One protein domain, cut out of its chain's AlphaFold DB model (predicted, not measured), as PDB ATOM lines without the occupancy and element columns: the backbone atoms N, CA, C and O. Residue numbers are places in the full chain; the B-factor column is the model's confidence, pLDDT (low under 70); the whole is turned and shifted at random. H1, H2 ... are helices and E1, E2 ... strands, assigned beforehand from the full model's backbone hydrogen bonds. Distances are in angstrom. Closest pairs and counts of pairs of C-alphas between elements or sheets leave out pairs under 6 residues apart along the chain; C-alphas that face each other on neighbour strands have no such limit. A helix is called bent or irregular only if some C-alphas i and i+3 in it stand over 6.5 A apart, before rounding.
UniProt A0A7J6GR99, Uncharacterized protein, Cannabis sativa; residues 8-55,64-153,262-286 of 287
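AT A GLANCE: This is residues 8 to 55, 64 to 153 and 262 to 286 of the 287 residues of an uncharacterized protein of Cannabis sativa (UniProt A0A7J6GR99). One twisted sheet of eight strands curls round the long helix H3 and the short helix H2, with the short helix H1 on it too, over E5. It makes two layers, helices on one face of a sheet. The printed part has 163 residues with three named helices and eight named strands, along the chain H1 H2 E1 E2 E3 E4 E5 E6 H3 E7 E8, and its class is mixed, helices and strands. The sheet is antiparallel, in the order E1 E2 E3 E4 E5 E6 E8 E7. The whole is compact, with a radius of gyration of the C-alphas of 15.7 A and spans of 49 by 34 by 27 A.

HOW THE PARTS SIT: Start at edge strand E1, residues 29 to 34, in a hairpin with E2, residues 43 to 49: N 31 and O 45 are 3.1 A apart. Next comes E3, residues 66 to 76, with N 46 and O 68 at 2.9 A; it bends by 59 degrees at residue 73. E3, E4, residues 81 to 89, E5, residues 96 to 104, and E6, residues 112 to 120, form a meander, each strand the antiparallel neighbour of the one before; look at N 83 and O 74, 2.9 A, N 84 and O 98, 2.9 A, and N 99 and O 117, 2.8 A. E8, residues 276 to 285, follows with N 118 and O 281 at 3.0 A, then edge strand E7, residues 263 to 273, in a hairpin with E8, N 280 and O 269 at 3.0 A. H3, residues 128 to 151, is on the sheet; its closest C-alphas to E8 are Asp 136 and Met 283, 7.1 A. H2, residues 17 to 22, is on the sheet, and its closest C-alphas to E1 are Phe 18 and Gln 31, 4.8 A. H1, residues 8 to 15, is on the sheet at a height of 8.5 A, over E5 and along the strands, at 3 degrees to E5 on the local plane. H1 is close to but not clearly touching H3, the closest C-alphas being Ile 10 and Met 146, 7.3 A. O i to N i+4 pairs within hydrogen-bond range are 2 of 4 in H1, 19 of 20 in H3 and 0 of 2 in H2, which has 1 of 3 O i to N i+3 pairs.

IN THESE COORDINATES: Find C-alpha 8 at (14.918, -22.724, -44.365), where H1 begins. H1 is irregular, but only just, with C-alphas 9 and 12 at 6.6 A; H2 is irregular, with C-alphas 18 and 21 at 8.1 A. From C-alpha 128 at (27.581, -24.917, -14.396), H3 runs 35.1 A. E3 spans 28.9 A, E7 29.6 A and E8 30.0 A, ending at C-alpha 285, (27.319, -18.482, -32.539).

THE WHOLE: The two C-alphas farthest apart are those of Phe 153 and Asp 274, 54.4 A. Residues 56 to 63 and 154 to 261 are not printed, with gaps of 9.4 A between C-alphas 55 and 64 and 27.3 A between C-alphas 153 and 262. Of the links printed whole, none is long. Mean pLDDT of the printed part is 77.7; among residues under 70 are 262 to 286, and the mean is 29 for E7 and 44 for E8.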
ATOM      1  N   GLU A   8      15.809 -21.708 -43.794       88.19
ATOM      2  CA  GLU A   8      14.918 -22.724 -44.365       88.19
ATOM      3  C   GLU A   8      15.649 -24.033 -44.687       88.19
ATOM      4  O   GLU A   8      15.035 -25.097 -44.703       88.19
ATOM      5  N   GLN A   9      16.962 -23.972 -44.931       86.69
ATOM      6  CA  GLN A   9      17.792 -25.158 -45.132       86.69
ATOM      7  C   GLN A   9      18.164 -25.825 -43.805       86.69
ATOM      8  O   GLN A   9      18.148 -27.052 -43.711       86.69
ATOM      9  N   ILE A  10      18.474 -25.036 -42.771       90.50
ATOM     10  CA  ILE A  10      18.906 -25.558 -41.466       90.50
ATOM     11  C   ILE A  10      17.729 -25.987 -40.592       90.50
ATOM     12  O   ILE A  10      17.823 -26.991 -39.884       90.50
ATOM     13  N   TRP A  11      16.610 -25.268 -40.630       94.06
ATOM     14  CA  TRP A  11      15.481 -25.518 -39.740       94.06
ATOM     15  C   TRP A  11      14.931 -26.948 -39.800       94.06
ATOM     16  O   TRP A  11      14.809 -27.556 -38.734       94.06
ATOM     17  N   PRO A  12      14.697 -27.558 -40.980       94.06
ATOM     18  CA  PRO A  12      14.258 -28.951 -41.057       94.06
ATOM     19  C   PRO A  12      15.223 -29.935 -40.380       94.06
ATOM     20  O   PRO A  12      14.793 -30.978 -39.897       94.06
ATOM     21  N   LEU A  13      16.519 -29.605 -40.309       93.69
ATOM     22  CA  LEU A  13      17.530 -30.443 -39.663       93.69
ATOM     23  C   LEU A  13      17.407 -30.434 -38.135       93.69
ATOM     24  O   LEU A  13      17.643 -31.463 -37.503       93.69
ATOM     25  N   LEU A  14      17.046 -29.286 -37.547       92.75
ATOM     26  CA  LEU A  14      16.784 -29.157 -36.108       92.75
ATOM     27  C   LEU A  14      15.378 -29.632 -35.726       92.75
ATOM     28  O   LEU A  14      15.208 -30.221 -34.659       92.75
ATOM     29  N   ALA A  15      14.389 -29.408 -36.596       95.00
ATOM     30  CA  ALA A  15      13.016 -29.870 -36.405       95.00
ATOM     31  C   ALA A  15      12.888 -31.406 -36.478       95.00
ATOM     32  O   ALA A  15      11.935 -31.960 -35.931       95.00
ATOM     33  N   ASP A  16      13.858 -32.104 -37.090       95.44
ATOM     34  CA  ASP A  16      14.003 -33.568 -37.048       95.44
ATOM     35  C   ASP A  16      14.439 -34.053 -35.643       95.44
ATOM     36  O   ASP A  16      15.545 -34.562 -35.425       95.44
ATOM     37  N   PHE A  17      13.550 -33.862 -34.662       96.25
ATOM     38  CA  PHE A  17      13.817 -33.983 -33.228       96.25
ATOM     39  C   PHE A  17      14.392 -35.347 -32.824       96.25
ATOM     40  O   PHE A  17      15.328 -35.412 -32.021       96.25
ATOM     41  N   PHE A  18      13.876 -36.437 -33.395       96.19
ATOM     42  CA  PHE A  18      14.315 -37.804 -33.097       96.19
ATOM     43  C   PHE A  18      15.670 -38.167 -33.692       96.19
ATOM     44  O   PHE A  18      16.289 -39.109 -33.214       96.19
ATOM     45  N   ASN A  19      16.142 -37.449 -34.710       93.31
ATOM     46  CA  ASN A  19      17.388 -37.774 -35.399       93.31
ATOM     47  C   ASN A  19      18.478 -36.724 -35.162       93.31
ATOM     48  O   ASN A  19      19.396 -36.557 -35.969       93.31
ATOM     49  N   PHE A  20      18.401 -36.017 -34.038       90.88
ATOM     50  CA  PHE A  20      19.346 -34.960 -33.689       90.88
ATOM     51  C   PHE A  20      20.817 -35.432 -33.625       90.88
ATOM     52  O   PHE A  20      21.731 -34.662 -33.916       90.88
ATOM     53  N   ASN A  21      21.070 -36.719 -33.353       89.19
ATOM     54  CA  ASN A  21      22.410 -37.331 -33.407       89.19
ATOM     55  C   ASN A  21      23.062 -37.292 -34.804       89.19
ATOM     56  O   ASN A  21      24.289 -37.370 -34.912       89.19
ATOM     57  N   LYS A  22      22.278 -37.135 -35.884       90.06
ATOM     58  CA  LYS A  22      22.823 -36.895 -37.231       90.06
ATOM     59  C   LYS A  22      23.660 -35.622 -37.277       90.06
ATOM     60  O   LYS A  22      24.602 -35.557 -38.057       90.06
ATOM     61  N   TRP A  23      23.336 -34.635 -36.446       88.88
ATOM     62  CA  TRP A  23      23.972 -33.321 -36.468       88.88
ATOM     63  C   TRP A  23      24.844 -33.083 -35.251       88.88
ATOM     64  O   TRP A  23      25.893 -32.468 -35.385       88.88
ATOM     65  N   PHE A  24      24.470 -33.619 -34.092       85.25
ATOM     66  CA  PHE A  24      25.189 -33.420 -32.842       85.25
ATOM     67  C   PHE A  24      26.149 -34.593 -32.566       85.25
ATOM     68  O   PHE A  24      25.727 -35.628 -32.052       85.25
ATOM     69  N   PRO A  25      27.448 -34.486 -32.908       72.00
ATOM     70  CA  PRO A  25      28.343 -35.645 -32.998       72.00
ATOM     71  C   PRO A  25      28.713 -36.272 -31.652       72.00
ATOM     72  O   PRO A  25      29.265 -37.366 -31.625       72.00
ATOM     73  N   THR A  26      28.450 -35.592 -30.538       74.31
ATOM     74  CA  THR A  26      28.642 -36.167 -29.202       74.31
ATOM     75  C   THR A  26      27.471 -37.052 -28.779       74.31
ATOM     76  O   THR A  26      27.592 -37.747 -27.783       74.31
ATOM     77  N   LEU A  27      26.358 -37.088 -29.517       80.00
ATOM     78  CA  LEU A  27      25.292 -38.060 -29.287       80.00
ATOM     79  C   LEU A  27      25.560 -39.334 -30.082       80.00
ATOM     80  O   LEU A  27      25.482 -39.344 -31.308       80.00
ATOM     81  N   ALA A  28      25.820 -40.430 -29.374       84.12
ATOM     82  CA  ALA A  28      25.912 -41.753 -29.979       84.12
ATOM     83  C   ALA A  28      24.531 -42.236 -30.451       84.12
ATOM     84  O   ALA A  28      24.395 -42.820 -31.526       84.12
ATOM     85  N   THR A  29      23.491 -41.955 -29.664       87.50
ATOM     86  CA  THR A  29      22.115 -42.359 -29.962       87.50
ATOM     87  C   THR A  29      21.171 -41.189 -29.739       87.50
ATOM     88  O   THR A  29      21.274 -40.476 -28.744       87.50
ATOM     89  N   CYS A  30      20.249 -41.009 -30.676       92.00
ATOM     90  CA  CYS A  30      19.054 -40.194 -30.538       92.00
ATOM     91  C   CYS A  30      17.948 -40.944 -31.280       92.00
ATOM     92  O   CYS A  30      18.139 -41.287 -32.447       92.00
ATOM     93  N   GLN A  31      16.868 -41.298 -30.591       93.81
ATOM     94  CA  GLN A  31      15.750 -42.013 -31.205       93.81
ATOM     95  C   GLN A  31      14.435 -41.705 -30.499       93.81
ATOM     96  O   GLN A  31      14.406 -41.517 -29.283       93.81
ATOM     97  N   GLY A  32      13.343 -41.695 -31.257       96.75
ATOM     98  CA  GLY A  32      11.997 -41.581 -30.709       96.75
ATOM     99  C   GLY A  32      11.614 -42.801 -29.886       96.75
ATOM    100  O   GLY A  32      11.791 -43.933 -30.332       96.75
ATOM    101  N   ILE A  33      11.072 -42.566 -28.695       97.44
ATOM    102  CA  ILE A  33      10.546 -43.615 -27.809       97.44
ATOM    103  C   ILE A  33       9.049 -43.452 -27.528       97.44
ATOM    104  O   ILE A  33       8.422 -44.376 -27.017       97.44
ATOM    105  N   HIS A  34       8.468 -42.295 -27.862       97.94
ATOM    106  CA  HIS A  34       7.036 -42.035 -27.735       97.94
ATOM    107  C   HIS A  34       6.585 -40.923 -28.694       97.94
ATOM    108  O   HIS A  34       7.271 -39.911 -28.832       97.94
ATOM    109  N   GLY A  35       5.390 -41.062 -29.272       97.12
ATOM    110  CA  GLY A  35       4.772 -40.052 -30.140       97.12
ATOM    111  C   GLY A  35       5.384 -39.971 -31.542       97.12
ATOM    112  O   GLY A  35       6.225 -40.787 -31.922       97.12
ATOM    113  N   THR A  36       4.941 -38.978 -32.311       97.62
ATOM    114  CA  THR A  36       5.387 -38.729 -33.689       97.62
ATOM    115  C   THR A  36       6.529 -37.716 -33.714       97.62
ATOM    116  O   THR A  36       6.492 -36.718 -33.000       97.62
ATOM    117  N   ASN A  37       7.544 -37.943 -34.548       96.81
ATOM    118  CA  ASN A  37       8.681 -37.030 -34.666       96.81
ATOM    119  C   ASN A  37       8.237 -35.614 -35.072       96.81
ATOM    120  O   ASN A  37       7.518 -35.462 -36.056       96.81
ATOM    121  N   GLY A  38       8.701 -34.598 -34.343       92.44
ATOM    122  CA  GLY A  38       8.376 -33.193 -34.610       92.44
ATOM    123  C   GLY A  38       7.021 -32.726 -34.067       92.44
ATOM    124  O   GLY A  38       6.730 -31.538 -34.146       92.44
ATOM    125  N   GLU A  39       6.209 -33.607 -33.471       96.38
ATOM    126  CA  GLU A  39       4.950 -33.220 -32.822       96.38
ATOM    127  C   GLU A  39       5.148 -32.937 -31.328       96.38
ATOM    128  O   GLU A  39       5.861 -33.658 -30.621       96.38
ATOM    129  N   VAL A  40       4.498 -31.887 -30.821       97.94
ATOM    130  CA  VAL A  40       4.539 -31.543 -29.393       97.94
ATOM    131  C   VAL A  40       4.064 -32.733 -28.551       97.94
ATOM    132  O   VAL A  40       3.045 -33.356 -28.839       97.94
ATOM    133  N   GLY A  41       4.816 -33.052 -27.498       97.69
ATOM    134  CA  GLY A  41       4.579 -34.200 -26.623       97.69
ATOM    135  C   GLY A  41       5.335 -35.470 -27.020       97.69
ATOM    136  O   GLY A  41       5.361 -36.421 -26.235       97.69
ATOM    137  N   CYS A  42       5.985 -35.508 -28.189       97.94
ATOM    138  CA  CYS A  42       6.868 -36.616 -28.541       97.94
ATOM    139  C   CYS A  42       8.107 -36.666 -27.630       97.94
ATOM    140  O   CYS A  42       8.548 -35.648 -27.090       97.94
ATOM    141  N   ILE A  43       8.655 -37.867 -27.430       98.38
ATOM    142  CA  ILE A  43       9.776 -38.112 -26.515       98.38
ATOM    143  C   ILE A  43      10.887 -38.835 -27.261       98.38
ATOM    144  O   ILE A  43      10.649 -39.864 -27.903       98.38
ATOM    145  N   ARG A  44      12.109 -38.326 -27.121       97.38
ATOM    146  CA  ARG A  44      13.335 -38.966 -27.602       97.38
ATOM    147  C   ARG A  44      14.189 -39.470 -26.447       97.38
ATOM    148  O   ARG A  44      14.187 -38.899 -25.360       97.38
ATOM    149  N   TYR A  45      14.938 -40.532 -26.701       95.94
ATOM    150  CA  TYR A  45      16.033 -40.986 -25.856       95.94
ATOM    151  C   TYR A  45      17.358 -40.573 -26.493       95.94
ATOM    152  O   TYR A  45      17.610 -40.894 -27.657       95.94
ATOM    153  N   CYS A  46      18.200 -39.896 -25.720       93.19
ATOM    154  CA  CYS A  46      19.522 -39.443 -26.122       93.19
ATOM    155  C   CYS A  46      20.587 -40.094 -25.240       93.19
ATOM    156  O   CYS A  46      20.441 -40.126 -24.021       93.19
ATOM    157  N   SER A  47      21.677 -40.586 -25.829       90.75
ATOM    158  CA  SER A  47      22.825 -41.090 -25.069       90.75
ATOM    159  C   SER A  47      24.155 -40.810 -25.753       90.75
ATOM    160  O   SER A  47      24.233 -40.725 -26.981       90.75
ATOM    161  N   GLY A  48      25.217 -40.724 -24.955       79.06
ATOM    162  CA  GLY A  48      26.583 -40.501 -25.434       79.06
ATOM    163  C   GLY A  48      27.155 -39.127 -25.103       79.06
ATOM    164  O   GLY A  48      28.319 -38.888 -25.419       79.06
ATOM    165  N   PHE A  49      26.399 -38.246 -24.434       68.94
ATOM    166  CA  PHE A  49      26.928 -36.946 -24.029       68.94
ATOM    167  C   PHE A  49      28.241 -37.124 -23.241       68.94
ATOM    168  O   PHE A  49      28.368 -37.976 -22.363       68.94
ATOM    169  N   SER A  50      29.239 -36.276 -23.492       64.31
ATOM    170  CA  SER A  50      30.497 -36.273 -22.722       64.31
ATOM    171  C   SER A  50      30.337 -35.633 -21.327       64.31
ATOM    172  O   SER A  50      31.260 -35.023 -20.778       64.31
ATOM    173  N   ILE A  51      29.134 -35.705 -20.757       62.38
ATOM    174  CA  ILE A  51      28.837 -35.309 -19.385       62.38
ATOM    175  C   ILE A  51      28.911 -36.585 -18.545       62.38
ATOM    176  O   ILE A  51      28.185 -37.520 -18.859       62.38
ATOM    177  N   PRO A  52      29.809 -36.677 -17.550       60.16
ATOM    178  CA  PRO A  52      29.842 -37.828 -16.662       60.16
ATOM    179  C   PRO A  52      28.485 -37.993 -15.963       60.16
ATOM    180  O   PRO A  52      27.891 -36.985 -15.578       60.16
ATOM    181  N   PRO A  53      27.979 -39.223 -15.810       59.84
ATOM    182  CA  PRO A  53      26.822 -39.481 -14.963       59.84
ATOM    183  C   PRO A  53      27.161 -39.218 -13.491       59.84
ATOM    184  O   PRO A  53      28.324 -39.307 -13.090       59.84
ATOM    185  N   ASN A  54      26.146 -38.933 -12.676       54.47
ATOM    186  CA  ASN A  54      26.348 -38.753 -11.242       54.47
ATOM    187  C   ASN A  54      26.696 -40.097 -10.585       54.47
ATOM    188  O   ASN A  54      26.043 -41.107 -10.850       54.47
ATOM    189  N   ASN A  55      27.701 -40.077  -9.702       51.12
ATOM    190  CA  ASN A  55      28.279 -41.227  -8.988       51.12
ATOM    191  C   ASN A  55      29.163 -42.150  -9.844       51.12
ATOM    192  O   ASN A  55      28.855 -43.329 -10.027       51.12
ATOM    193  N   PRO A  64      30.091 -44.738 -17.044       63.00
ATOM    194  CA  PRO A  64      28.791 -45.076 -17.602       63.00
ATOM    195  C   PRO A  64      28.395 -44.042 -18.662       63.00
ATOM    196  O   PRO A  64      28.650 -42.846 -18.517       63.00
ATOM    197  N   ILE A  65      27.782 -44.503 -19.754       79.62
ATOM    198  CA  ILE A  65      27.333 -43.622 -20.833       79.62
ATOM    199  C   ILE A  65      26.198 -42.750 -20.290       79.62
ATOM    200  O   ILE A  65      25.213 -43.258 -19.748       79.62
ATOM    201  N   SER A  66      26.328 -41.436 -20.428       87.06
ATOM    202  CA  SER A  66      25.272 -40.525 -20.006       87.06
ATOM    203  C   SER A  66      24.091 -40.544 -20.970       87.06
ATOM    204  O   SER A  66      24.258 -40.724 -22.184       87.06
ATOM    205  N   TRP A  67      22.894 -40.376 -20.416       91.94
ATOM    206  CA  TRP A  67      21.646 -40.416 -21.158       91.94
ATOM    207  C   TRP A  67      20.589 -39.470 -20.585       91.94
ATOM    208  O   TRP A  67      20.598 -39.135 -19.397       91.94
ATOM    209  N   SER A  68      19.659 -39.074 -21.452       94.06
ATOM    210  CA  SER A  68      18.471 -38.281 -21.139       94.06
ATOM    211  C   SER A  68      17.256 -38.782 -21.929       94.06
ATOM    212  O   SER A  68      17.372 -39.230 -23.073       94.06
ATOM    213  N   LYS A  69      16.070 -38.707 -21.320       96.38
ATOM    214  CA  LYS A  69      14.780 -38.753 -22.020       96.38
ATOM    215  C   LYS A  69      14.261 -37.331 -22.137       96.38
ATOM    216  O   LYS A  69      14.124 -36.647 -21.126       96.38
ATOM    217  N   GLU A  70      13.963 -36.900 -23.350       97.88
ATOM    218  CA  GLU A  70      13.646 -35.508 -23.653       97.88
ATOM    219  C   GLU A  70      12.293 -35.406 -24.343       97.88
ATOM    220  O   GLU A  70      12.055 -36.099 -25.332       97.88
ATOM    221  N   ARG A  71      11.413 -34.539 -23.834       98.50
ATOM    222  CA  ARG A  71      10.076 -34.300 -24.390       98.50
ATOM    223  C   ARG A  71      10.036 -32.978 -25.132       98.50
ATOM    224  O   ARG A  71      10.417 -31.955 -24.569       98.50
ATOM    225  N   LEU A  72       9.523 -32.990 -26.359       98.44
ATOM    226  CA  LEU A  72       9.261 -31.773 -27.118       98.44
ATOM    227  C   LEU A  72       8.072 -31.026 -26.500       98.44
ATOM    228  O   LEU A  72       6.970 -31.571 -26.439       98.44
ATOM    229  N   THR A  73       8.283 -29.795 -26.040       98.00
ATOM    230  CA  THR A  73       7.258 -28.991 -25.352       98.00
ATOM    231  C   THR A  73       6.671 -27.896 -26.232       98.00
ATOM    232  O   THR A  73       5.510 -27.538 -26.055       98.00
ATOM    233  N   ALA A  74       7.435 -27.395 -27.205       97.50
ATOM    234  CA  ALA A  74       6.957 -26.439 -28.195       97.50
ATOM    235  C   ALA A  74       7.746 -26.560 -29.503       97.50
ATOM    236  O   ALA A  74       8.940 -26.861 -29.494       97.50
ATOM    237  N   ILE A  75       7.082 -26.276 -30.620       96.75
ATOM    238  CA  ILE A  75       7.709 -26.091 -31.927       96.75
ATOM    239  C   ILE A  75       6.941 -25.009 -32.689       96.75
ATOM    240  O   ILE A  75       5.714 -25.038 -32.754       96.75
ATOM    241  N   ASP A  76       7.673 -24.041 -33.221       94.88
ATOM    242  CA  ASP A  76       7.162 -22.925 -34.008       94.88
ATOM    243  C   ASP A  76       7.975 -22.861 -35.302       94.88
ATOM    244  O   ASP A  76       9.162 -22.523 -35.294       94.88
ATOM    245  N   HIS A  77       7.348 -23.252 -36.411       92.25
ATOM    246  CA  HIS A  77       8.005 -23.261 -37.713       92.25
ATOM    247  C   HIS A  77       8.120 -21.865 -38.334       92.25
ATOM    248  O   HIS A  77       9.016 -21.675 -39.148       92.25
ATOM    249  N   ASP A  78       7.286 -20.903 -37.928       90.50
ATOM    250  CA  ASP A  78       7.333 -19.531 -38.444       90.50
ATOM    251  C   ASP A  78       8.485 -18.753 -37.793       90.50
ATOM    252  O   ASP A  78       9.195 -17.988 -38.447       90.50
ATOM    253  N   GLN A  79       8.702 -18.978 -36.493       87.62
ATOM    254  CA  GLN A  79       9.810 -18.394 -35.725       87.62
ATOM    255  C   GLN A  79      11.063 -19.278 -35.687       87.62
ATOM    256  O   GLN A  79      12.046 -18.915 -35.039       87.62
ATOM    257  N   HIS A  80      11.038 -20.436 -36.353       94.25
ATOM    258  CA  HIS A  80      12.131 -21.414 -36.385       94.25
ATOM    259  C   HIS A  80      12.681 -21.731 -34.984       94.25
ATOM    260  O   HIS A  80      13.892 -21.687 -34.730       94.25
ATOM    261  N   SER A  81      11.770 -22.013 -34.050       95.81
ATOM    262  CA  SER A  81      12.083 -22.264 -32.646       95.81
ATOM    263  C   SER A  81      11.506 -23.589 -32.171       95.81
ATOM    264  O   SER A  81      10.362 -23.917 -32.469       95.81
ATOM    265  N   LEU A  82      12.282 -24.353 -31.403       97.50
ATOM    266  CA  LEU A  82      11.773 -25.528 -30.697       97.50
ATOM    267  C   LEU A  82      12.265 -25.550 -29.253       97.50
ATOM    268  O   LEU A  82      13.411 -25.196 -28.978       97.50
ATOM    269  N   SER A  83      11.407 -26.003 -28.345       96.88
ATOM    270  CA  SER A  83      11.701 -26.134 -26.920       96.88
ATOM    271  C   SER A  83      11.433 -27.553 -26.445       96.88
ATOM    272  O   SER A  83      10.479 -28.195 -26.880       96.88
ATOM    273  N   TYR A  84      12.270 -28.043 -25.538       98.12
ATOM    274  CA  TYR A  84      12.128 -29.365 -24.938       98.12
ATOM    275  C   TYR A  84      12.567 -29.349 -23.477       98.12
ATOM    276  O   TYR A  84      13.299 -28.459 -23.039       98.12
ATOM    277  N   GLU A  85      12.143 -30.357 -22.729       97.38
ATOM    278  CA  GLU A  85      12.564 -30.578 -21.346       97.38
ATOM    279  C   GLU A  85      13.185 -31.967 -21.183       97.38
ATOM    280  O   GLU A  85      12.887 -32.881 -21.960       97.38
ATOM    281  N   ILE A  86      14.032 -32.136 -20.168       96.19
ATOM    282  CA  ILE A  86      14.521 -33.460 -19.764       96.19
ATOM    283  C   ILE A  86      13.551 -34.026 -18.726       96.19
ATOM    284  O   ILE A  86      13.358 -33.431 -17.671       96.19
ATOM    285  N   LEU A  87      12.969 -35.188 -19.020       94.94
ATOM    286  CA  LEU A  87      12.083 -35.919 -18.109       94.94
ATOM    287  C   LEU A  87      12.864 -36.802 -17.134       94.94
ATOM    288  O   LEU A  87      12.508 -36.927 -15.970       94.94
ATOM    289  N   GLU A  88      13.914 -37.453 -17.634       93.56
ATOM    290  CA  GLU A  88      14.757 -38.370 -16.870       93.56
ATOM    291  C   GLU A  88      16.194 -38.293 -17.394       93.56
ATOM    292  O   GLU A  88      16.408 -38.148 -18.598       93.56
ATOM    293  N   SER A  89      17.186 -38.432 -16.514       91.81
ATOM    294  CA  SER A  89      18.598 -38.558 -16.897       91.81
ATOM    295  C   SER A  89      19.405 -39.265 -15.810       91.81
ATOM    296  O   SER A  89      19.024 -39.236 -14.641       91.81
ATOM    297  N   ASN A  90      20.559 -39.835 -16.164       88.88
ATOM    298  CA  ASN A  90      21.556 -40.301 -15.183       88.88
ATOM    299  C   ASN A  90      22.639 -39.251 -14.859       88.88
ATOM    300  O   ASN A  90      23.616 -39.561 -14.183       88.88
ATOM    301  N   ILE A  91      22.473 -38.017 -15.345       82.44
ATOM    302  CA  ILE A  91      23.386 -36.885 -15.116       82.44
ATOM    303  C   ILE A  91      22.998 -36.111 -13.844       82.44
ATOM    304  O   ILE A  91      23.811 -35.375 -13.309       82.44
ATOM    305  N   GLY A  92      21.770 -36.278 -13.339       84.19
ATOM    306  CA  GLY A  92      21.296 -35.588 -12.133       84.19
ATOM    307  C   GLY A  92      20.559 -34.273 -12.392       84.19
ATOM    308  O   GLY A  92      20.438 -33.454 -11.482       84.19
ATOM    309  N   PHE A  93      20.046 -34.059 -13.608       85.88
ATOM    310  CA  PHE A  93      19.137 -32.944 -13.883       85.88
ATOM    311  C   PHE A  93      17.810 -33.138 -13.139       85.88
ATOM    312  O   PHE A  93      17.107 -34.112 -13.393       85.88
ATOM    313  N   GLN A  94      17.473 -32.202 -12.245       86.50
ATOM    314  CA  GLN A  94      16.180 -32.163 -11.543       86.50
ATOM    315  C   GLN A  94      15.122 -31.388 -12.336       86.50
ATOM    316  O   GLN A  94      13.976 -31.811 -12.447       86.50
ATOM    317  N   SER A  95      15.533 -30.265 -12.921       89.00
ATOM    318  CA  SER A  95      14.740 -29.447 -13.830       89.00
ATOM    319  C   SER A  95      15.650 -28.953 -14.942       89.00
ATOM    320  O   SER A  95      16.744 -28.447 -14.676       89.00
ATOM    321  N   TYR A  96      15.223 -29.136 -16.189       92.19
ATOM    322  CA  TYR A  96      15.945 -28.666 -17.361       92.19
ATOM    323  C   TYR A  96      14.962 -28.362 -18.484       92.19
ATOM    324  O   TYR A  96      14.229 -29.246 -18.930       92.19
ATOM    325  N   VAL A  97      15.008 -27.131 -18.989       92.44
ATOM    326  CA  VAL A  97      14.270 -26.702 -20.178       92.44
ATOM    327  C   VAL A  97      15.238 -26.035 -21.132       92.44
ATOM    328  O   VAL A  97      16.030 -25.182 -20.741       92.44
ATOM    329  N   SER A  98      15.157 -26.405 -22.398       94.25
ATOM    330  CA  SER A  98      16.038 -25.931 -23.449       94.25
ATOM    331  C   SER A  98      15.239 -25.432 -24.639       94.25
ATOM    332  O   SER A  98      14.104 -25.844 -24.864       94.25
ATOM    333  N   THR A  99      15.810 -24.490 -25.381       93.81
ATOM    334  CA  THR A  99      15.218 -23.912 -26.584       93.81
ATOM    335  C   THR A  99      16.289 -23.653 -27.631       93.81
ATOM    336  O   THR A  99      17.264 -22.947 -27.357       93.81
ATOM    337  N   PHE A 100      16.068 -24.172 -28.838       94.44
ATOM    338  CA  PHE A 100      16.785 -23.754 -30.037       94.44
ATOM    339  C   PHE A 100      15.988 -22.685 -30.788       94.44
ATOM    340  O   PHE A 100      14.753 -22.731 -30.835       94.44
ATOM    341  N   ARG A 101      16.706 -21.741 -31.397       91.62
ATOM    342  CA  ARG A 101      16.177 -20.766 -32.358       91.62
ATOM    343  C   ARG A 101      17.126 -20.625 -33.532       91.62
ATOM    344  O   ARG A 101      18.342 -20.689 -33.346       91.62
ATOM    345  N   ILE A 102      16.572 -20.385 -34.714       90.44
ATOM    346  CA  ILE A 102      17.348 -20.039 -35.902       90.44
ATOM    347  C   ILE A 102      16.862 -18.705 -36.456       90.44
ATOM    348  O   ILE A 102      15.665 -18.477 -36.589       90.44
ATOM    349  N   TYR A 103      17.792 -17.824 -36.800       85.56
ATOM    350  CA  TYR A 103      17.486 -16.556 -37.458       85.56
ATOM    351  C   TYR A 103      18.580 -16.174 -38.459       85.56
ATOM    352  O   TYR A 103      19.672 -16.745 -38.459       85.56
ATOM    353  N   ALA A 104      18.277 -15.226 -39.347       83.31
ATOM    354  CA  ALA A 104      19.212 -14.766 -40.370       83.31
ATOM    355  C   ALA A 104      20.446 -14.091 -39.742       83.31
ATOM    356  O   ALA A 104      20.329 -13.300 -38.806       83.31
ATOM    357  N   GLY A 105      21.631 -14.412 -40.266       65.25
ATOM    358  CA  GLY A 105      22.922 -13.983 -39.720       65.25
ATOM    359  C   GLY A 105      23.416 -12.611 -40.184       65.25
ATOM    360  O   GLY A 105      24.491 -12.200 -39.761       65.25
ATOM    361  N   GLY A 106      22.668 -11.900 -41.034       61.12
ATOM    362  CA  GLY A 106      23.074 -10.592 -41.552       61.12
ATOM    363  C   GLY A 106      22.444 -10.237 -42.902       61.12
ATOM    364  O   GLY A 106      21.377 -10.733 -43.253       61.12
ATOM    365  N   SER A 107      23.107  -9.350 -43.655       51.69
ATOM    366  CA  SER A 107      22.619  -8.797 -44.931       51.69
ATOM    367  C   SER A 107      22.676  -9.762 -46.117       51.69
ATOM    368  O   SER A 107      22.042  -9.500 -47.139       51.69
ATOM    369  N   GLU A 108      23.450 -10.844 -46.026       50.59
ATOM    370  CA  GLU A 108      23.496 -11.869 -47.068       50.59
ATOM    371  C   GLU A 108      22.441 -12.942 -46.784       50.59
ATOM    372  O   GLU A 108      22.431 -13.554 -45.718       50.59
ATOM    373  N   CYS A 109      21.555 -13.209 -47.749       56.28
ATOM    374  CA  CYS A 109      20.445 -14.169 -47.628       56.28
ATOM    375  C   CYS A 109      20.886 -15.643 -47.500       56.28
ATOM    376  O   CYS A 109      20.104 -16.539 -47.804       56.28
ATOM    377  N   ARG A 110      22.148 -15.906 -47.145       67.38
ATOM    378  CA  ARG A 110      22.765 -17.234 -47.109       67.38
ATOM    379  C   ARG A 110      23.499 -17.543 -45.807       67.38
ATOM    380  O   ARG A 110      24.117 -18.592 -45.746       67.38
ATOM    381  N   ASP A 111      23.390 -16.705 -44.780       80.12
ATOM    382  CA  ASP A 111      23.957 -17.001 -43.462       80.12
ATOM    383  C   ASP A 111      22.854 -17.088 -42.406       80.12
ATOM    384  O   ASP A 111      21.904 -16.297 -42.400       80.12
ATOM    385  N   CYS A 112      22.996 -18.020 -41.466       84.12
ATOM    386  CA  CYS A 112      22.073 -18.164 -40.345       84.12
ATOM    387  C   CYS A 112      22.803 -18.365 -39.013       84.12
ATOM    388  O   CYS A 112      23.973 -18.754 -38.934       84.12
ATOM    389  N   VAL A 113      22.105 -18.063 -37.926       85.75
ATOM    390  CA  VAL A 113      22.591 -18.203 -36.557       85.75
ATOM    391  C   VAL A 113      21.705 -19.199 -35.838       85.75
ATOM    392  O   VAL A 113      20.491 -19.033 -35.816       85.75
ATOM    393  N   ILE A 114      22.327 -20.216 -35.240       88.50
ATOM    394  CA  ILE A 114      21.672 -21.100 -34.279       88.50
ATOM    395  C   ILE A 114      21.957 -20.552 -32.880       88.50
ATOM    396  O   ILE A 114      23.117 -20.442 -32.471       88.50
ATOM    397  N   GLU A 115      20.889 -20.225 -32.163       89.25
ATOM    398  CA  GLU A 115      20.895 -19.958 -30.730       89.25
ATOM    399  C   GLU A 115      20.436 -21.220 -29.997       89.25
ATOM    400  O   GLU A 115      19.426 -21.829 -30.356       89.25
ATOM    401  N   TRP A 116      21.166 -21.591 -28.947       90.00
ATOM    402  CA  TRP A 116      20.758 -22.619 -28.000       90.00
ATOM    403  C   TRP A 116      20.768 -22.028 -26.593       90.00
ATOM    404  O   TRP A 116      21.796 -21.589 -26.074       90.00
ATOM    405  N   SER A 117      19.595 -22.000 -25.974       86.44
ATOM    406  CA  SER A 117      19.407 -21.542 -24.604       86.44
ATOM    407  C   SER A 117      18.879 -22.657 -23.722       86.44
ATOM    408  O   SER A 117      18.155 -23.532 -24.192       86.44
ATOM    409  N   PHE A 118      19.234 -22.626 -22.443       87.12
ATOM    410  CA  PHE A 118      18.690 -23.555 -21.465       87.12
ATOM    411  C   PHE A 118      18.591 -22.915 -20.083       87.12
ATOM    412  O   PHE A 118      19.335 -21.996 -19.740       87.12
ATOM    413  N   THR A 119      17.649 -23.426 -19.301       83.62
ATOM    414  CA  THR A 119      17.471 -23.135 -17.883       83.62
ATOM    415  C   THR A 119      17.553 -24.447 -17.132       83.62
ATOM    416  O   THR A 119      16.921 -25.425 -17.532       83.62
ATOM    417  N   VAL A 120      18.372 -24.479 -16.087       86.31
ATOM    418  CA  VAL A 120      18.651 -25.694 -15.327       86.31
ATOM    419  C   VAL A 120      18.868 -25.357 -13.861       86.31
ATOM    420  O   VAL A 120      19.460 -24.324 -13.520       86.31
ATOM    421  N   ASP A 121      18.415 -26.259 -13.002       85.00
ATOM    422  CA  ASP A 121      18.733 -26.202 -11.582       85.00
ATOM    423  C   ASP A 121      20.159 -26.724 -11.326       85.00
ATOM    424  O   ASP A 121      20.695 -27.500 -12.119       85.00
ATOM    425  N   PRO A 122      20.825 -26.303 -10.238       82.31
ATOM    426  CA  PRO A 122      22.138 -26.799  -9.866       82.31
ATOM    427  C   PRO A 122      22.190 -28.326  -9.876       82.31
ATOM    428  O   PRO A 122      21.408 -28.993  -9.201       82.31
ATOM    429  N   VAL A 123      23.139 -28.868 -10.634       82.81
ATOM    430  CA  VAL A 123      23.397 -30.304 -10.702       82.81
ATOM    431  C   VAL A 123      24.532 -30.616  -9.738       82.81
ATOM    432  O   VAL A 123      25.628 -30.063  -9.850       82.81
ATOM    433  N   GLU A 124      24.270 -31.485  -8.769       81.81
ATOM    434  CA  GLU A 124      25.289 -31.929  -7.821       81.81
ATOM    435  C   GLU A 124      26.469 -32.570  -8.564       81.81
ATOM    436  O   GLU A 124      26.272 -33.382  -9.465       81.81
ATOM    437  N   GLY A 125      27.698 -32.184  -8.207       79.38
ATOM    438  CA  GLY A 125      28.916 -32.717  -8.825       79.38
ATOM    439  C   GLY A 125      29.250 -32.167 -10.218       79.38
ATOM    440  O   GLY A 125      30.297 -32.516 -10.761       79.38
ATOM    441  N   LEU A 126      28.428 -31.277 -10.789       78.75
ATOM    442  CA  LEU A 126      28.662 -30.692 -12.110       78.75
ATOM    443  C   LEU A 126      28.710 -29.162 -12.041       78.75
ATOM    444  O   LEU A 126      27.715 -28.488 -11.774       78.75
ATOM    445  N   ALA A 127      29.878 -28.593 -12.343       79.69
ATOM    446  CA  ALA A 127      30.016 -27.148 -12.448       79.69
ATOM    447  C   ALA A 127      29.189 -26.608 -13.627       79.69
ATOM    448  O   ALA A 127      29.251 -27.118 -14.747       79.69
ATOM    449  N   PHE A 128      28.437 -25.536 -13.382       76.00
ATOM    450  CA  PHE A 128      27.581 -24.917 -14.396       76.00
ATOM    451  C   PHE A 128      28.368 -24.474 -15.642       76.00
ATOM    452  O   PHE A 128      27.939 -24.725 -16.766       76.00
ATOM    453  N   ASP A 129      29.549 -23.888 -15.453       75.94
ATOM    454  CA  ASP A 129      30.393 -23.419 -16.558       75.94
ATOM    455  C   ASP A 129      30.942 -24.584 -17.399       75.94
ATOM    456  O   ASP A 129      31.144 -24.449 -18.608       75.94
ATOM    457  N   ASP A 130      31.117 -25.764 -16.796       78.88
ATOM    458  CA  ASP A 130      31.512 -26.979 -17.511       78.88
ATOM    459  C   ASP A 130      30.377 -27.494 -18.392       78.88
ATOM    460  O   ASP A 130      30.626 -27.957 -19.508       78.88
ATOM    461  N   LEU A 131      29.133 -27.389 -17.920       79.44
ATOM    462  CA  LEU A 131      27.948 -27.716 -18.707       79.44
ATOM    463  C   LEU A 131      27.799 -26.762 -19.900       79.44
ATOM    464  O   LEU A 131      27.662 -27.227 -21.033       79.44
ATOM    465  N   VAL A 132      27.904 -25.447 -19.663       79.88
ATOM    466  CA  VAL A 132      27.857 -24.419 -20.719       79.88
ATOM    467  C   VAL A 132      28.931 -24.687 -21.771       79.88
ATOM    468  O   VAL A 132      28.625 -24.788 -22.955       79.88
ATOM    469  N   ARG A 133      30.181 -24.897 -21.346       78.25
ATOM    470  CA  ARG A 133      31.309 -25.185 -22.242       78.25
ATOM    471  C   ARG A 133      31.110 -26.462 -23.063       78.25
ATOM    472  O   ARG A 133      31.512 -26.515 -24.224       78.25
ATOM    473  N   LYS A 134      30.491 -27.502 -22.498       77.75
ATOM    474  CA  LYS A 134      30.193 -28.741 -23.237       77.75
ATOM    475  C   LYS A 134      29.130 -28.531 -24.309       77.75
ATOM    476  O   LYS A 134      29.298 -29.038 -25.420       77.75
ATOM    477  N   TYR A 135      28.062 -27.801 -23.994       83.56
ATOM    478  CA  TYR A 135      27.042 -27.473 -24.990       83.56
ATOM    479  C   TYR A 135      27.565 -26.518 -26.056       83.56
ATOM    480  O   TYR A 135      27.267 -26.735 -27.225       83.56
ATOM    481  N   ASP A 136      28.418 -25.561 -25.691       80.38
ATOM    482  CA  ASP A 136      29.109 -24.678 -26.632       80.38
ATOM    483  C   ASP A 136      29.930 -25.470 -27.666       80.38
ATOM    484  O   ASP A 136      29.689 -25.385 -28.873       80.38
ATOM    485  N   VAL A 137      30.827 -26.347 -27.201       80.50
ATOM    486  CA  VAL A 137      31.631 -27.205 -28.090       80.50
ATOM    487  C   VAL A 137      30.744 -28.106 -28.958       80.50
ATOM    488  O   VAL A 137      31.027 -28.311 -30.140       80.50
ATOM    489  N   GLY A 138      29.664 -28.653 -28.393       82.75
ATOM    490  CA  GLY A 138      28.703 -29.460 -29.141       82.75
ATOM    491  C   GLY A 138      27.994 -28.664 -30.241       82.75
ATOM    492  O   GLY A 138      27.904 -29.134 -31.375       82.75
ATOM    493  N   LEU A 139      27.551 -27.444 -29.923       85.69
ATOM    494  CA  LEU A 139      26.863 -26.537 -30.838       85.69
ATOM    495  C   LEU A 139      27.774 -26.108 -31.995       85.69
ATOM    496  O   LEU A 139      27.348 -26.132 -33.148       85.69
ATOM    497  N   GLN A 140      29.043 -25.796 -31.711       82.31
ATOM    498  CA  GLN A 140      30.052 -25.485 -32.732       82.31
ATOM    499  C   GLN A 140      30.247 -26.646 -33.714       82.31
ATOM    500  O   GLN A 140      30.203 -26.455 -34.930       82.31
ATOM    501  N   ARG A 141      30.414 -27.870 -33.196       84.69
ATOM    502  CA  ARG A 141      30.585 -29.065 -34.038       84.69
ATOM    503  C   ARG A 141      29.333 -29.387 -34.850       84.69
ATOM    504  O   ARG A 141      29.442 -29.831 -35.991       84.69
ATOM    505  N   MET A 142      28.155 -29.168 -34.271       88.25
ATOM    506  CA  MET A 142      26.883 -29.329 -34.967       88.25
ATOM    507  C   MET A 142      26.759 -28.348 -36.133       88.25
ATOM    508  O   MET A 142      26.443 -28.767 -37.244       88.25
ATOM    509  N   ALA A 143      27.075 -27.071 -35.900       87.12
ATOM    510  CA  ALA A 143      27.058 -26.040 -36.932       87.12
ATOM    511  C   ALA A 143      27.997 -26.385 -38.101       87.12
ATOM    512  O   ALA A 143      27.554 -26.386 -39.245       87.12
ATOM    513  N   GLN A 144      29.241 -26.783 -37.814       85.00
ATOM    514  CA  GLN A 144      30.210 -27.219 -38.836       85.00
ATOM    515  C   GLN A 144      29.700 -28.408 -39.663       85.00
ATOM    516  O   GLN A 144      29.867 -28.452 -40.880       85.00
ATOM    517  N   ARG A 145      29.063 -29.389 -39.009       86.81
ATOM    518  CA  ARG A 145      28.521 -30.572 -39.691       86.81
ATOM    519  C   ARG A 145      27.334 -30.226 -40.589       86.81
ATOM    520  O   ARG A 145      27.207 -30.802 -41.667       86.81
ATOM    521  N   MET A 146      26.477 -29.310 -40.145       87.94
ATOM    522  CA  MET A 146      25.369 -28.806 -40.951       87.94
ATOM    523  C   MET A 146      25.885 -28.006 -42.151       87.94
ATOM    524  O   MET A 146      25.487 -28.308 -43.270       87.94
ATOM    525  N   GLU A 147      26.830 -27.083 -41.951       85.06
ATOM    526  CA  GLU A 147      27.481 -26.298 -43.016       85.06
ATOM    527  C   GLU A 147      28.053 -27.198 -44.123       85.06
ATOM    528  O   GLU A 147      27.674 -27.090 -45.292       85.06
ATOM    529  N   ALA A 148      28.851 -28.200 -43.740       82.94
ATOM    530  CA  ALA A 148      29.449 -29.156 -44.671       82.94
ATOM    531  C   ALA A 148      28.416 -29.993 -45.455       82.94
ATOM    532  O   ALA A 148      28.707 -30.492 -46.545       82.94
ATOM    533  N   SER A 149      27.200 -30.175 -44.929       81.56
ATOM    534  CA  SER A 149      26.147 -30.908 -45.644       81.56
ATOM    535  C   SER A 149      25.585 -30.132 -46.842       81.56
ATOM    536  O   SER A 149      25.125 -30.755 -47.798       81.56
ATOM    537  N   PHE A 150      25.703 -28.798 -46.838       71.50
ATOM    538  CA  PHE A 150      25.246 -27.928 -47.927       71.50
ATOM    539  C   PHE A 150      26.364 -27.539 -48.901       71.50
ATOM    540  O   PHE A 150      26.087 -27.330 -50.081       71.50
ATOM    541  N   GLU A 151      27.630 -27.537 -48.473       63.25
ATOM    542  CA  GLU A 151      28.777 -27.327 -49.375       63.25
ATOM    543  C   GLU A 151      28.916 -28.428 -50.445       63.25
ATOM    544  O   GLU A 151      29.427 -28.184 -51.538       63.25
ATOM    545  N   ASN A 152      28.394 -29.628 -50.175       51.16
ATOM    546  CA  ASN A 152      28.392 -30.752 -51.115       51.16
ATOM    547  C   ASN A 152      27.321 -30.650 -52.225       51.16
ATOM    548  O   ASN A 152      27.240 -31.533 -53.081       51.16
ATOM    549  N   PHE A 153      26.519 -29.580 -52.257       42.06
ATOM    550  CA  PHE A 153      25.536 -29.311 -53.311       42.06
ATOM    551  C   PHE A 153      26.085 -28.276 -54.314       42.06
ATOM    552  O   PHE A 153      25.690 -27.112 -54.327       42.06
ATOM    553  N   ARG A 262      33.687 -16.775 -31.991       28.70
ATOM    554  CA  ARG A 262      33.456 -16.293 -30.632       28.70
ATOM    555  C   ARG A 262      32.000 -16.557 -30.279       28.70
ATOM    556  O   ARG A 262      31.115 -15.764 -30.589       28.70
ATOM    557  N   VAL A 263      31.735 -17.681 -29.617       30.14
ATOM    558  CA  VAL A 263      30.436 -17.866 -28.967       30.14
ATOM    559  C   VAL A 263      30.322 -16.835 -27.862       30.14
ATOM    560  O   VAL A 263      31.130 -16.778 -26.935       30.14
ATOM    561  N   THR A 264      29.345 -15.954 -28.028       30.70
ATOM    562  CA  THR A 264      29.104 -14.869 -27.090       30.70
ATOM    563  C   THR A 264      28.043 -15.352 -26.118       30.70
ATOM    564  O   THR A 264      26.935 -15.704 -26.524       30.70
ATOM    565  N   LEU A 265      28.383 -15.392 -24.829       28.80
ATOM    566  CA  LEU A 265      27.388 -15.488 -23.766       28.80
ATOM    567  C   LEU A 265      26.511 -14.233 -23.867       28.80
ATOM    568  O   LEU A 265      26.968 -13.141 -23.537       28.80
ATOM    569  N   ILE A 266      25.283 -14.369 -24.371       29.03
ATOM    570  CA  ILE A 266      24.417 -13.204 -24.619       29.03
ATOM    571  C   ILE A 266      23.876 -12.655 -23.296       29.03
ATOM    572  O   ILE A 266      23.747 -11.448 -23.119       29.03
ATOM    573  N   SER A 267      23.530 -13.540 -22.362       28.41
ATOM    574  CA  SER A 267      23.039 -13.166 -21.035       28.41
ATOM    575  C   SER A 267      23.050 -14.363 -20.088       28.41
ATOM    576  O   SER A 267      22.921 -15.514 -20.519       28.41
ATOM    577  N   GLN A 268      23.186 -14.071 -18.795       27.34
ATOM    578  CA  GLN A 268      22.996 -15.017 -17.703       27.34
ATOM    579  C   GLN A 268      22.036 -14.391 -16.688       27.34
ATOM    580  O   GLN A 268      22.259 -13.269 -16.235       27.34
ATOM    581  N   LEU A 269      20.970 -15.111 -16.338       26.61
ATOM    582  CA  LEU A 269      20.024 -14.712 -15.293       26.61
ATOM    583  C   LEU A 269      20.082 -15.731 -14.155       26.61
ATOM    584  O   LEU A 269      20.045 -16.940 -14.392       26.61
ATOM    585  N   VAL A 270      20.178 -15.226 -12.926       28.09
ATOM    586  CA  VAL A 270      20.093 -16.018 -11.695       28.09
ATOM    587  C   VAL A 270      18.832 -15.567 -10.972       28.09
ATOM    588  O   VAL A 270      18.782 -14.441 -10.481       28.09
ATOM    589  N   SER A 271      17.811 -16.424 -10.946       28.61
ATOM    590  CA  SER A 271      16.590 -16.173 -10.175       28.61
ATOM    591  C   SER A 271      16.670 -16.895  -8.832       28.61
ATOM    592  O   SER A 271      17.197 -18.011  -8.755       28.61
ATOM    593  N   ARG A 272      16.166 -16.250  -7.777       27.47
ATOM    594  CA  ARG A 272      16.067 -16.798  -6.424       27.47
ATOM    595  C   ARG A 272      14.602 -16.738  -6.010       27.47
ATOM    596  O   ARG A 272      14.123 -15.655  -5.703       27.47
ATOM    597  N   ASP A 273      13.949 -17.891  -5.978       31.03
ATOM    598  CA  ASP A 273      12.694 -18.083  -5.249       31.03
ATOM    599  C   ASP A 273      12.976 -18.969  -4.032       31.03
ATOM    600  O   ASP A 273      13.928 -19.751  -4.054       31.03
ATOM    601  N   ASP A 274      12.187 -18.797  -2.968       32.16
ATOM    602  CA  ASP A 274      12.441 -19.115  -1.545       32.16
ATOM    603  C   ASP A 274      12.873 -20.552  -1.150       32.16
ATOM    604  O   ASP A 274      12.911 -20.887   0.033       32.16
ATOM    605  N   SER A 275      13.313 -21.398  -2.082       38.19
ATOM    606  CA  SER A 275      14.043 -22.631  -1.766       38.19
ATOM    607  C   SER A 275      15.024 -23.146  -2.835       38.19
ATOM    608  O   SER A 275      15.710 -24.127  -2.551       38.19
ATOM    609  N   TYR A 276      15.165 -22.519  -4.017       41.56
ATOM    610  CA  TYR A 276      16.058 -23.014  -5.084       41.56
ATOM    611  C   TYR A 276      16.691 -21.891  -5.928       41.56
ATOM    612  O   TYR A 276      16.085 -20.854  -6.189       41.56
ATOM    613  N   PHE A 277      17.937 -22.108  -6.367       45.28
ATOM    614  CA  PHE A 277      18.612 -21.270  -7.366       45.28
ATOM    615  C   PHE A 277      18.358 -21.863  -8.747       45.28
ATOM    616  O   PHE A 277      18.649 -23.035  -8.929       45.28
ATOM    617  N   SER A 278      17.907 -21.077  -9.725       38.31
ATOM    618  CA  SER A 278      17.837 -21.528 -11.124       38.31
ATOM    619  C   SER A 278      18.678 -20.617 -12.016       38.31
ATOM    620  O   SER A 278      18.715 -19.395 -11.816       38.31
ATOM    621  N   ARG A 279      19.417 -21.208 -12.967       46.91
ATOM    622  CA  ARG A 279      20.331 -20.484 -13.867       46.91
ATOM    623  C   ARG A 279      19.867 -20.623 -15.309       46.91
ATOM    624  O   ARG A 279      19.655 -21.736 -15.783       46.91
ATOM    625  N   SER A 280      19.779 -19.497 -16.013       40.00
ATOM    626  CA  SER A 280      19.461 -19.449 -17.445       40.00
ATOM    627  C   SER A 280      20.647 -18.913 -18.240       40.00
ATOM    628  O   SER A 280      21.248 -17.910 -17.846       40.00
ATOM    629  N   VAL A 281      20.981 -19.574 -19.351       47.59
ATOM    630  CA  VAL A 281      22.041 -19.161 -20.284       47.59
ATOM    631  C   VAL A 281      21.523 -19.181 -21.713       47.59
ATOM    632  O   VAL A 281      20.808 -20.097 -22.125       47.59
ATOM    633  N   ARG A 282      21.932 -18.172 -22.487       38.38
ATOM    634  CA  ARG A 282      21.757 -18.116 -23.942       38.38
ATOM    635  C   ARG A 282      23.116 -18.143 -24.633       38.38
ATOM    636  O   ARG A 282      23.943 -17.259 -24.398       38.38
ATOM    637  N   MET A 283      23.327 -19.144 -25.485       53.41
ATOM    638  CA  MET A 283      24.509 -19.271 -26.336       53.41
ATOM    639  C   MET A 283      24.097 -19.008 -27.779       53.41
ATOM    640  O   MET A 283      23.187 -19.660 -28.291       53.41
ATOM    641  N   ALA A 284      24.789 -18.094 -28.452       44.44
ATOM    642  CA  ALA A 284      24.675 -17.944 -29.894       44.44
ATOM    643  C   ALA A 284      26.058 -17.949 -30.531       44.44
ATOM    644  O   ALA A 284      27.018 -17.366 -30.016       44.44
ATOM    645  N   LEU A 285      26.143 -18.582 -31.695       48.38
ATOM    646  CA  LEU A 285      27.319 -18.482 -32.539       48.38
ATOM    647  C   LEU A 285      27.215 -17.188 -33.361       48.38
ATOM    648  O   LEU A 285      26.485 -17.157 -34.354       48.38
ATOM    649  N   VAL A 286      27.962 -16.155 -32.989       41.75
ATOM    650  CA  VAL A 286      28.032 -14.868 -33.707       41.75
ATOM    651  C   VAL A 286      29.455 -14.702 -34.258       41.75
ATOM    652  O   VAL A 286      30.396 -15.221 -33.657       41.75
TER     653      VAL A 286